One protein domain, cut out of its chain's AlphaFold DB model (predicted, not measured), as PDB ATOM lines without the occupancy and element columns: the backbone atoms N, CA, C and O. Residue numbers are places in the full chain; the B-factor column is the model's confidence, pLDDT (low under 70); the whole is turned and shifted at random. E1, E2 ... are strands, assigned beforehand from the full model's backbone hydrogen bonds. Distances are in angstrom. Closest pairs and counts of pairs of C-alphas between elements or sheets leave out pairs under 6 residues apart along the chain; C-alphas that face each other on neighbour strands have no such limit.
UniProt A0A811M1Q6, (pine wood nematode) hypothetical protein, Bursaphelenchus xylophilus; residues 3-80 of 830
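Overview. This is residues 3 to 80 of the 830 residues of the protein "(pine wood nematode) hypothetical protein" of Bursaphelenchus xylophilus (UniProt A0A811M1Q6). This is a long rod with little regular structure: a small sheet of E1, E2 and E3 stands between a long loop, whose residues 26 to 31 stick out at one end, and a loop-rich other end with the small hairpin E4 and E5. The printed part has 78 residues, 18 of them in five named strands, E1 to E5, with no named helix; the class is all strand, both sheets antiparallel. It is only just extended, close to loose, with a radius of gyration of the C-alphas of 17.4 A, and spans 60 by 26 by 20 A.

Arrangement. E1, residues 6 to 10, E2, residues 15 to 18, and E3, residues 40 to 42, form a meander, each strand the antiparallel neighbour of the one before. N 9 and O 17, 2.8 A apart, and N 16 and O 41, 2.9 A apart, are within hydrogen-bond range. E4, residues 70 to 72, and E5, residues 77 to 79, form a hairpin, with N 71 and O 78 within range at 2.9 A. E3 is apart from both.

Along the chain. E1 begins at C-alpha 6 (148.293, 163.070, 136.359) and is 12.9 A long; E2 is 10.6 A. E5 ends at C-alpha 79 (140.860, 171.645, 151.255).

Size, cuts and confidence. The farthest C-alphas, Val 28 and Asn 50, are 60.5 A apart. The printed part has no cut. The links E2 to E3 and E3 to E4 are long. Residues 19 to 37 are among those with pLDDT under 70.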
ATOM      1  N   LEU A   3     148.083 166.578 139.621       70.12
ATOM      2  CA  LEU A   3     147.694 165.920 140.869       70.12
ATOM      3  C   LEU A   3     148.093 164.443 140.768       70.12
ATOM      4  O   LEU A   3     147.744 163.791 139.788       70.12
ATOM      5  N   TYR A   4     148.873 163.934 141.728       68.75
ATOM      6  CA  TYR A   4     149.426 162.565 141.708       68.75
ATOM      7  C   TYR A   4     150.049 162.156 140.353       68.75
ATOM      8  O   TYR A   4     149.738 161.105 139.798       68.75
ATOM      9  N   ASN A   5     150.910 163.015 139.792       71.94
ATOM     10  CA  ASN A   5     151.529 162.862 138.463       71.94
ATOM     11  C   ASN A   5     150.554 162.723 137.270       71.94
ATOM     12  O   ASN A   5     151.005 162.493 136.149       71.94
ATOM     13  N   GLN A   6     149.246 162.928 137.457       72.88
ATOM     14  CA  GLN A   6     148.293 163.070 136.359       72.88
ATOM     15  C   GLN A   6     148.082 164.545 136.006       72.88
ATOM     16  O   GLN A   6     147.932 165.407 136.877       72.88
ATOM     17  N   THR A   7     148.036 164.834 134.706       80.31
ATOM     18  CA  THR A   7     147.649 166.146 134.183       80.31
ATOM     19  C   THR A   7     146.140 166.321 134.317       80.31
ATOM     20  O   THR A   7     145.367 165.508 133.811       80.31
ATOM     21  N   LEU A   8     145.722 167.392 134.992       80.69
ATOM     22  CA  LEU A   8     144.327 167.816 135.068       80.69
ATOM     23  C   LEU A   8     144.024 168.809 133.941       80.69
ATOM     24  O   LEU A   8     144.658 169.869 133.843       80.69
ATOM     25  N   TYR A   9     143.028 168.468 133.130       81.44
ATOM     26  CA  TYR A   9     142.483 169.279 132.046       81.44
ATOM     27  C   TYR A   9     141.319 170.112 132.583       81.44
ATOM     28  O   TYR A   9     140.546 169.637 133.412       81.44
ATOM     29  N   ARG A  10     141.199 171.366 132.142       80.56
ATOM     30  CA  ARG A  10     140.089 172.243 132.535       80.56
ATOM     31  C   ARG A  10     138.837 171.847 131.751       80.56
ATOM     32  O   ARG A  10     138.900 171.805 130.526       80.56
ATOM     33  N   LEU A  11     137.744 171.560 132.455       76.44
ATOM     34  CA  LEU A  11     136.430 171.302 131.857       76.44
ATOM     35  C   LEU A  11     135.544 172.551 131.894       76.44
ATOM     36  O   LEU A  11     134.816 172.801 130.941       76.44
ATOM     37  N   ASP A  12     135.644 173.333 132.969       74.62
ATOM     38  CA  ASP A  12     134.858 174.550 133.190       74.62
ATOM     39  C   ASP A  12     135.690 175.593 133.965       74.62
ATOM     40  O   ASP A  12     136.852 175.342 134.315       74.62
ATOM     41  N   GLU A  13     135.136 176.770 134.262       76.44
ATOM     42  CA  GLU A  13     135.854 177.837 134.960       76.44
ATOM     43  C   GLU A  13     136.447 177.355 136.296       76.44
ATOM     44  O   GLU A  13     137.619 177.627 136.579       76.44
ATOM     45  N   ASN A  14     135.674 176.562 137.043       79.31
ATOM     46  CA  ASN A  14     136.006 176.053 138.374       79.31
ATOM     47  C   ASN A  14     136.165 174.521 138.457       79.31
ATOM     48  O   ASN A  14     136.273 173.992 139.565       79.31
ATOM     49  N   VAL A  15     136.184 173.797 137.329       81.19
ATOM     50  CA  VAL A  15     136.255 172.321 137.311       81.19
ATOM     51  C   VAL A  15     137.406 171.825 136.437       81.19
ATOM     52  O   VAL A  15     137.520 172.175 135.258       81.19
ATOM     53  N   TRP A  16     138.230 170.942 137.001       84.38
ATOM     54  CA  TRP A  16     139.309 170.241 136.307       84.38
ATOM     55  C   TRP A  16     139.195 168.731 136.501       84.38
ATOM     56  O   TRP A  16     138.782 168.268 137.561       84.38
ATOM     57  N   GLN A  17     139.608 167.950 135.507       84.50
ATOM     58  CA  GLN A  17     139.531 166.492 135.554       84.50
ATOM     59  C   GLN A  17     140.761 165.834 134.919       84.50
ATOM     60  O   GLN A  17     141.320 166.350 133.948       84.50
ATOM     61  N   SER A  18     141.207 164.696 135.458       83.19
ATOM     62  CA  SER A  18     142.311 163.935 134.869       83.19
ATOM     63  C   SER A  18     141.879 163.142 133.634       83.19
ATOM     64  O   SER A  18     140.726 162.710 133.508       83.19
ATOM     65  N   SER A  19     142.827 162.910 132.721       67.56
ATOM     66  CA  SER A  19     142.660 161.934 131.644       67.56
ATOM     67  C   SER A  19     142.644 160.522 132.231       67.56
ATOM     68  O   SER A  19     143.676 159.882 132.431       67.56
ATOM     69  N   GLY A  20     141.450 160.004 132.512       61.62
ATOM     70  CA  GLY A  20     141.302 158.614 132.926       61.62
ATOM     71  C   GLY A  20     141.700 157.676 131.785       61.62
ATOM     72  O   GLY A  20     140.929 157.518 130.839       61.62
ATOM     73  N   PHE A  21     142.885 157.063 131.881       55.31
ATOM     74  CA  PHE A  21     143.463 156.172 130.867       55.31
ATOM     75  C   PHE A  21     142.483 155.071 130.431       55.31
ATOM     76  O   PHE A  21     142.183 154.150 131.193       55.31
ATOM     77  N   ILE A  22     142.033 155.119 129.174       49.69
ATOM     78  CA  ILE A  22     141.227 154.056 128.563       49.69
ATOM     79  C   ILE A  22     142.167 153.022 127.935       49.69
ATOM     80  O   ILE A  22     142.342 152.971 126.723       49.69
ATOM     81  N   ASN A  23     142.757 152.163 128.768       47.31
ATOM     82  CA  ASN A  23     143.367 150.913 128.299       47.31
ATOM     83  C   ASN A  23     142.323 149.788 128.333       47.31
ATOM     84  O   ASN A  23     142.445 148.819 129.090       47.31
ATOM     85  N   ALA A  24     141.285 149.944 127.508       50.03
ATOM     86  CA  ALA A  24     140.320 148.894 127.216       50.03
ATOM     87  C   ALA A  24     140.971 147.865 126.278       50.03
ATOM     88  O   ALA A  24     141.004 148.038 125.063       50.03
ATOM     89  N   GLN A  25     141.517 146.793 126.851       51.22
ATOM     90  CA  GLN A  25     141.859 145.597 126.085       51.22
ATOM     91  C   GLN A  25     140.637 144.683 126.054       51.22
ATOM     92  O   GLN A  25     140.250 144.133 127.085       51.22
ATOM     93  N   TYR A  26     140.057 144.496 124.868       50.03
ATOM     94  CA  TYR A  26     139.104 143.417 124.635       50.03
ATOM     95  C   TYR A  26     139.847 142.083 124.775       50.03
ATOM     96  O   TYR A  26     140.674 141.724 123.937       50.03
ATOM     97  N   ALA A  27     139.592 141.364 125.867       52.59
ATOM     98  CA  ALA A  27     140.047 139.990 126.008       52.59
ATOM     99  C   ALA A  27     139.199 139.105 125.085       52.59
ATOM    100  O   ALA A  27     137.974 139.192 125.105       52.59
ATOM    101  N   VAL A  28     139.850 138.258 124.283       59.09
ATOM    102  CA  VAL A  28     139.178 137.456 123.240       59.09
ATOM    103  C   VAL A  28     138.144 136.479 123.827       59.09
ATOM    104  O   VAL A  28     137.184 136.142 123.149       59.09
ATOM    105  N   PHE A  29     138.279 136.098 125.105       47.53
ATOM    106  CA  PHE A  29     137.224 135.437 125.879       47.53
ATOM    107  C   PHE A  29     137.192 135.944 127.334       47.53
ATOM    108  O   PHE A  29     138.222 135.969 128.012       47.53
ATOM    109  N   GLY A  30     135.993 136.292 127.816       58.88
ATOM    110  CA  GLY A  30     135.712 136.705 129.199       58.88
ATOM    111  C   GLY A  30     135.839 138.212 129.474       58.88
ATOM    112  O   GLY A  30     136.706 138.901 128.939       58.88
ATOM    113  N   SER A  31     134.982 138.737 130.352       53.69
ATOM    114  CA  SER A  31     135.000 140.139 130.782       53.69
ATOM    115  C   SER A  31     136.072 140.387 131.852       53.69
ATOM    116  O   SER A  31     136.024 139.839 132.952       53.69
ATOM    117  N   ARG A  32     137.042 141.261 131.553       58.66
ATOM    118  CA  ARG A  32     137.997 141.785 132.545       58.66
ATOM    119  C   ARG A  32     137.606 143.200 132.952       58.66
ATOM    120  O   ARG A  32     137.874 144.149 132.218       58.66
ATOM    121  N   CYS A  33     137.032 143.353 134.140       53.19
ATOM    122  CA  CYS A  33     136.900 144.665 134.765       53.19
ATOM    123  C   CYS A  33     138.290 145.186 135.166       53.19
ATOM    124  O   CYS A  33     139.075 144.472 135.791       53.19
ATOM    125  N   ARG A  34     138.590 146.440 134.819       60.12
ATOM    126  CA  ARG A  34     139.681 147.217 135.416       60.12
ATOM    127  C   ARG A  34     139.072 148.443 136.067       60.12
ATOM    128  O   ARG A  34     138.308 149.159 135.423       60.12
ATOM    129  N   GLU A  35     139.420 148.680 137.323       57.97
ATOM    130  CA  GLU A  35     139.020 149.893 138.026       57.97
ATOM    131  C   GLU A  35     139.653 151.111 137.345       57.97
ATOM    132  O   GLU A  35     140.862 151.154 137.095       57.97
ATOM    133  N   LYS A  36     138.820 152.098 137.009       66.12
ATOM    134  CA  LYS A  36     139.249 153.355 136.401       66.12
ATOM    135  C   LYS A  36     139.224 154.437 137.471       66.12
ATOM    136  O   LYS A  36     138.160 154.945 137.809       66.12
ATOM    137  N   LEU A  37     140.397 154.816 137.968       67.56
ATOM    138  CA  LEU A  37     140.526 155.972 138.849       67.56
ATOM    139  C   LEU A  37     140.555 157.256 138.004       67.56
ATOM    140  O   LEU A  37     141.372 157.382 137.089       67.56
ATOM    141  N   GLN A  38     139.670 158.203 138.305       76.31
ATOM    142  CA  GLN A  38     139.627 159.514 137.661       76.31
ATOM    143  C   GLN A  38     139.496 160.590 138.735       76.31
ATOM    144  O   GLN A  38     138.605 160.524 139.578       76.31
ATOM    145  N   PHE A  39     140.389 161.578 138.707       80.88
ATOM    146  CA  PHE A  39     140.370 162.678 139.663       80.88
ATOM    147  C   PHE A  39     139.592 163.850 139.077       80.88
ATOM    148  O   PHE A  39     139.919 164.310 137.983       80.88
ATOM    149  N   THR A  40     138.613 164.357 139.822       81.44
ATOM    150  CA  THR A  40     137.930 165.625 139.536       81.44
ATOM    151  C   THR A  40     138.252 166.594 140.669       81.44
ATOM    152  O   THR A  40     138.184 166.220 141.838       81.44
ATOM    153  N   VAL A  41     138.631 167.822 140.328       84.81
ATOM    154  CA  VAL A  41     138.896 168.913 141.269       84.81
ATOM    155  C   VAL A  41     137.908 170.028 140.966       84.81
ATOM    156  O   VAL A  41     137.894 170.549 139.850       84.81
ATOM    157  N   THR A  42     137.117 170.401 141.967       84.06
ATOM    158  CA  THR A  42     136.139 171.492 141.895       84.06
ATOM    159  C   THR A  42     136.550 172.592 142.863       84.06
ATOM    160  O   THR A  42     136.914 172.311 144.005       84.06
ATOM    161  N   LYS A  43     136.497 173.845 142.411       82.94
ATOM    162  CA  LYS A  43     136.706 175.043 143.231       82.94
ATOM    163  C   LYS A  43     135.357 175.709 143.524       82.94
ATOM    164  O   LYS A  43     134.495 175.759 142.658       82.94
ATOM    165  N   GLY A  44     135.200 176.243 144.728       78.38
ATOM    166  CA  GLY A  44     133.990 176.914 145.213       78.38
ATOM    167  C   GLY A  44     134.257 177.545 146.578       78.38
ATOM    168  O   GLY A  44     135.390 177.468 147.072       78.38
ATOM    169  N   LEU A  45     133.256 178.195 147.166       77.94
ATOM    170  CA  LEU A  45     133.424 178.950 148.408       77.94
ATOM    171  C   LEU A  45     133.165 178.106 149.659       77.94
ATOM    172  O   LEU A  45     132.340 177.188 149.683       77.94
ATOM    173  N   ILE A  46     133.881 178.469 150.725       78.50
ATOM    174  CA  ILE A  46     133.727 177.922 152.070       78.50
ATOM    175  C   ILE A  46     133.496 179.071 153.039       78.50
ATOM    176  O   ILE A  46     134.213 180.070 153.025       78.50
ATOM    177  N   HIS A  47     132.505 178.890 153.901       75.81
ATOM    178  CA  HIS A  47     132.022 179.883 154.841       75.81
ATOM    179  C   HIS A  47     132.117 179.337 156.272       75.81
ATOM    180  O   HIS A  47     131.924 178.144 156.520       75.81
ATOM    181  N   SER A  48     132.385 180.221 157.234       76.94
ATOM    182  CA  SER A  48     132.282 179.918 158.663       76.94
ATOM    183  C   SER A  48     131.603 181.074 159.385       76.94
ATOM    184  O   SER A  48     131.988 182.225 159.215       76.94
ATOM    185  N   ARG A  49     130.585 180.772 160.199       65.12
ATOM    186  CA  ARG A  49     129.825 181.786 160.959       65.12
ATOM    187  C   ARG A  49     130.494 182.161 162.291       65.12
ATOM    188  O   ARG A  49     130.148 183.174 162.882       65.12
ATOM    189  N   ASN A  50     131.397 181.323 162.798       68.06
ATOM    190  CA  ASN A  50     131.971 181.443 164.145       68.06
ATOM    191  C   ASN A  50     133.453 181.018 164.232       68.06
ATOM    192  O   ASN A  50     133.956 180.808 165.333       68.06
ATOM    193  N   GLY A  51     134.131 180.814 163.096       66.75
ATOM    194  CA  GLY A  51     135.506 180.302 163.040       66.75
ATOM    195  C   GLY A  51     135.667 178.835 163.467       66.75
ATOM    196  O   GLY A  51     136.791 178.370 163.644       66.75
ATOM    197  N   ILE A  52     134.566 178.097 163.663       69.75
ATOM    198  CA  ILE A  52     134.569 176.706 164.146       69.75
ATOM    199  C   ILE A  52     133.803 175.793 163.187       69.75
ATOM    200  O   ILE A  52     134.361 174.785 162.757       69.75
ATOM    201  N   THR A  53     132.552 176.115 162.857       74.56
ATOM    202  CA  THR A  53     131.711 175.321 161.944       74.56
ATOM    203  C   THR A  53     131.952 175.718 160.492       74.56
ATOM    204  O   THR A  53     132.205 176.887 160.200       74.56
ATOM    205  N   VAL A  54     131.870 174.748 159.579       77.81
ATOM    206  CA  VAL A  54     132.156 174.936 158.149       77.81
ATOM    207  C   VAL A  54     130.924 174.624 157.311       77.81
ATOM    208  O   VAL A  54     130.276 173.597 157.510       77.81
ATOM    209  N   SER A  55     130.635 175.477 156.334       74.62
ATOM    210  CA  SER A  55     129.713 175.191 155.234       74.62
ATOM    211  C   SER A  55     130.399 175.456 153.892       74.62
ATOM    212  O   SER A  55     131.244 176.340 153.779       74.62
ATOM    213  N   SER A  56     130.056 174.670 152.873       74.44
ATOM    214  CA  SER A  56     130.633 174.743 151.526       74.44
ATOM    215  C   SER A  56     129.522 174.756 150.486       74.44
ATOM    216  O   SER A  56     128.455 174.188 150.709       74.44
ATOM    217  N   GLU A  57     129.782 175.387 149.345       68.81
ATOM    218  CA  GLU A  57     128.918 175.315 148.158       68.81
ATOM    219  C   GLU A  57     129.011 173.959 147.433       68.81
ATOM    220  O   GLU A  57     128.180 173.658 146.582       68.81
ATOM    221  N   ILE A  58     130.043 173.161 147.740       70.81
ATOM    222  CA  ILE A  58     130.446 171.982 146.958       70.81
ATOM    223  C   ILE A  58     130.075 170.656 147.643       70.81
ATOM    224  O   ILE A  58     129.732 169.698 146.959       70.81
ATOM    225  N   ASP A  59     130.187 170.574 148.975       68.62
ATOM    226  CA  ASP A  59     130.019 169.328 149.745       68.62
ATOM    227  C   ASP A  59     129.471 169.611 151.161       68.62
ATOM    228  O   ASP A  59     129.575 170.722 151.691       68.62
ATOM    229  N   ASN A  60     128.889 168.595 151.796       75.50
ATOM    230  CA  ASN A  60     128.335 168.670 153.141       75.50
ATOM    231  C   ASN A  60     129.425 168.460 154.211       75.50
ATOM    232  O   ASN A  60     129.774 167.335 154.566       75.50
ATOM    233  N   LEU A  61     129.922 169.563 154.774       76.88
ATOM    234  CA  LEU A  61     131.029 169.575 155.740       76.88
ATOM    235  C   LEU A  61     130.579 169.567 157.220       76.88
ATOM    236  O   LEU A  61     131.333 170.002 158.087       76.88
ATOM    237  N   HIS A  62     129.370 169.074 157.532       70.12
ATOM    238  CA  HIS A  62     128.724 169.207 158.857       70.12
ATOM    239  C   HIS A  62     129.574 168.757 160.065       70.12
ATOM    240  O   HIS A  62     129.451 169.331 161.145       70.12
ATOM    241  N   ASN A  63     130.455 167.767 159.884       74.88
ATOM    242  CA  ASN A  63     131.316 167.213 160.939       74.88
ATOM    243  C   ASN A  63     132.765 167.743 160.905       74.88
ATOM    244  O   ASN A  63     133.638 167.179 161.565       74.88
ATOM    245  N   CYS A  64     133.051 168.789 160.124       79.81
ATOM    246  CA  CYS A  64     134.400 169.322 159.935       79.81
ATOM    247  C   CYS A  64     134.583 170.707 160.572       79.81
ATOM    248  O   CYS A  64     133.668 171.529 160.619       79.81
ATOM    249  N   HIS A  65     135.800 170.959 161.063       82.00
ATOM    250  CA  HIS A  65     136.167 172.188 161.767       82.00
ATOM    251  C   HIS A  65     136.945 173.150 160.872       82.00
ATOM    252  O   HIS A  65     137.871 172.732 160.181       82.00
ATOM    253  N   TYR A  66     136.639 174.448 160.943       80.75
ATOM    254  CA  TYR A  66     137.225 175.456 160.050       80.75
ATOM    255  C   TYR A  66     138.755 175.515 160.133       80.75
ATOM    256  O   TYR A  66     139.440 175.535 159.113       80.75
ATOM    257  N   ASN A  67     139.292 175.423 161.349       80.94
ATOM    258  CA  ASN A  67     140.731 175.469 161.611       80.94
ATOM    259  C   ASN A  67     141.495 174.210 161.157       80.94
ATOM    260  O   ASN A  67     142.720 174.195 161.233       80.94
ATOM    261  N   ALA A  68     140.810 173.157 160.693       83.75
ATOM    262  CA  ALA A  68     141.463 171.937 160.215       83.75
ATOM    263  C   ALA A  68     142.086 172.082 158.813       83.75
ATOM    264  O   ALA A  68     142.885 171.230 158.434       83.75
ATOM    265  N   ALA A  69     141.714 173.118 158.039       81.12
ATOM    266  CA  ALA A  69     142.125 173.364 156.641       81.12
ATOM    267  C   ALA A  69     141.786 172.242 155.625       81.12
ATOM    268  O   ALA A  69     142.030 172.377 154.423       81.12
ATOM    269  N   LEU A  70     141.233 171.129 156.104       87.19
ATOM    270  CA  LEU A  70     141.045 169.869 155.405       87.19
ATOM    271  C   LEU A  70     139.816 169.162 155.989       87.19
ATOM    272  O   LEU A  70     139.683 169.035 157.205       87.19
ATOM    273  N   CYS A  71     138.951 168.652 155.119       86.56
ATOM    274  CA  CYS A  71     137.841 167.776 155.469       86.56
ATOM    275  C   CYS A  71     137.846 166.567 154.533       86.56
ATOM    276  O   CYS A  71     137.891 166.729 153.312       86.56
ATOM    277  N   VAL A  72     137.800 165.362 155.098       85.81
ATOM    278  CA  VAL A  72     137.690 164.107 154.344       85.81
ATOM    279  C   VAL A  72     136.295 163.545 154.591       85.81
ATOM    280  O   VAL A  72     135.966 163.172 155.718       85.81
ATOM    281  N   THR A  73     135.474 163.510 153.544       79.88
ATOM    282  CA  THR A  73     134.126 162.934 153.553       79.88
ATOM    283  C   THR A  73     134.132 161.597 152.806       79.88
ATOM    284  O   THR A  73     135.141 161.171 152.244       79.88
ATOM    285  N   ASN A  74     132.993 160.907 152.781       76.50
ATOM    286  CA  ASN A  74     132.789 159.760 151.895       76.50
ATOM    287  C   ASN A  74     132.552 160.164 150.424       76.50
ATOM    288  O   ASN A  74     132.552 159.286 149.565       76.50
ATOM    289  N   GLN A  75     132.341 161.455 150.134       70.81
ATOM    290  CA  GLN A  75     132.146 161.974 148.774       70.81
ATOM    291  C   GLN A  75     133.426 162.576 148.179       70.81
ATOM    292  O   GLN A  75     133.592 162.579 146.960       70.81
ATOM    293  N   GLY A  76     134.367 163.027 149.013       78.88
ATOM    294  CA  GLY A  76     135.650 163.527 148.541       78.88
ATOM    295  C   GLY A  76     136.560 164.061 149.644       78.88
ATOM    296  O   GLY A  76     136.457 163.726 150.821       78.88
ATOM    297  N   THR A  77     137.511 164.896 149.241       85.88
ATOM    298  CA  THR A  77     138.391 165.622 150.158       85.88
ATOM    299  C   THR A  77     138.372 167.091 149.784       85.88
ATOM    300  O   THR A  77     138.781 167.460 148.683       85.88
ATOM    301  N   THR A  78     137.894 167.927 150.697       86.31
ATOM    302  CA  THR A  78     137.843 169.379 150.530       86.31
ATOM    303  C   THR A  78     138.985 170.018 151.312       86.31
ATOM    304  O   THR A  78     139.226 169.666 152.465       86.31
ATOM    305  N   VAL A  79     139.692 170.957 150.686       86.75
ATOM    306  CA  VAL A  79     140.860 171.645 151.255       86.75
ATOM    307  C   VAL A  79     140.664 173.148 151.096       86.75
ATOM    308  O   VAL A  79     140.220 173.593 150.037       86.75
ATOM    309  N   TRP A  80     141.009 173.930 152.115       86.38
ATOM    310  CA  TRP A  80     140.955 175.393 152.067       86.38
ATOM    311  C   TRP A  80     142.112 176.026 152.825       86.38
ATOM    312  O   TRP A  80     142.703 175.422 153.716       86.38
TER     313      TRP A  80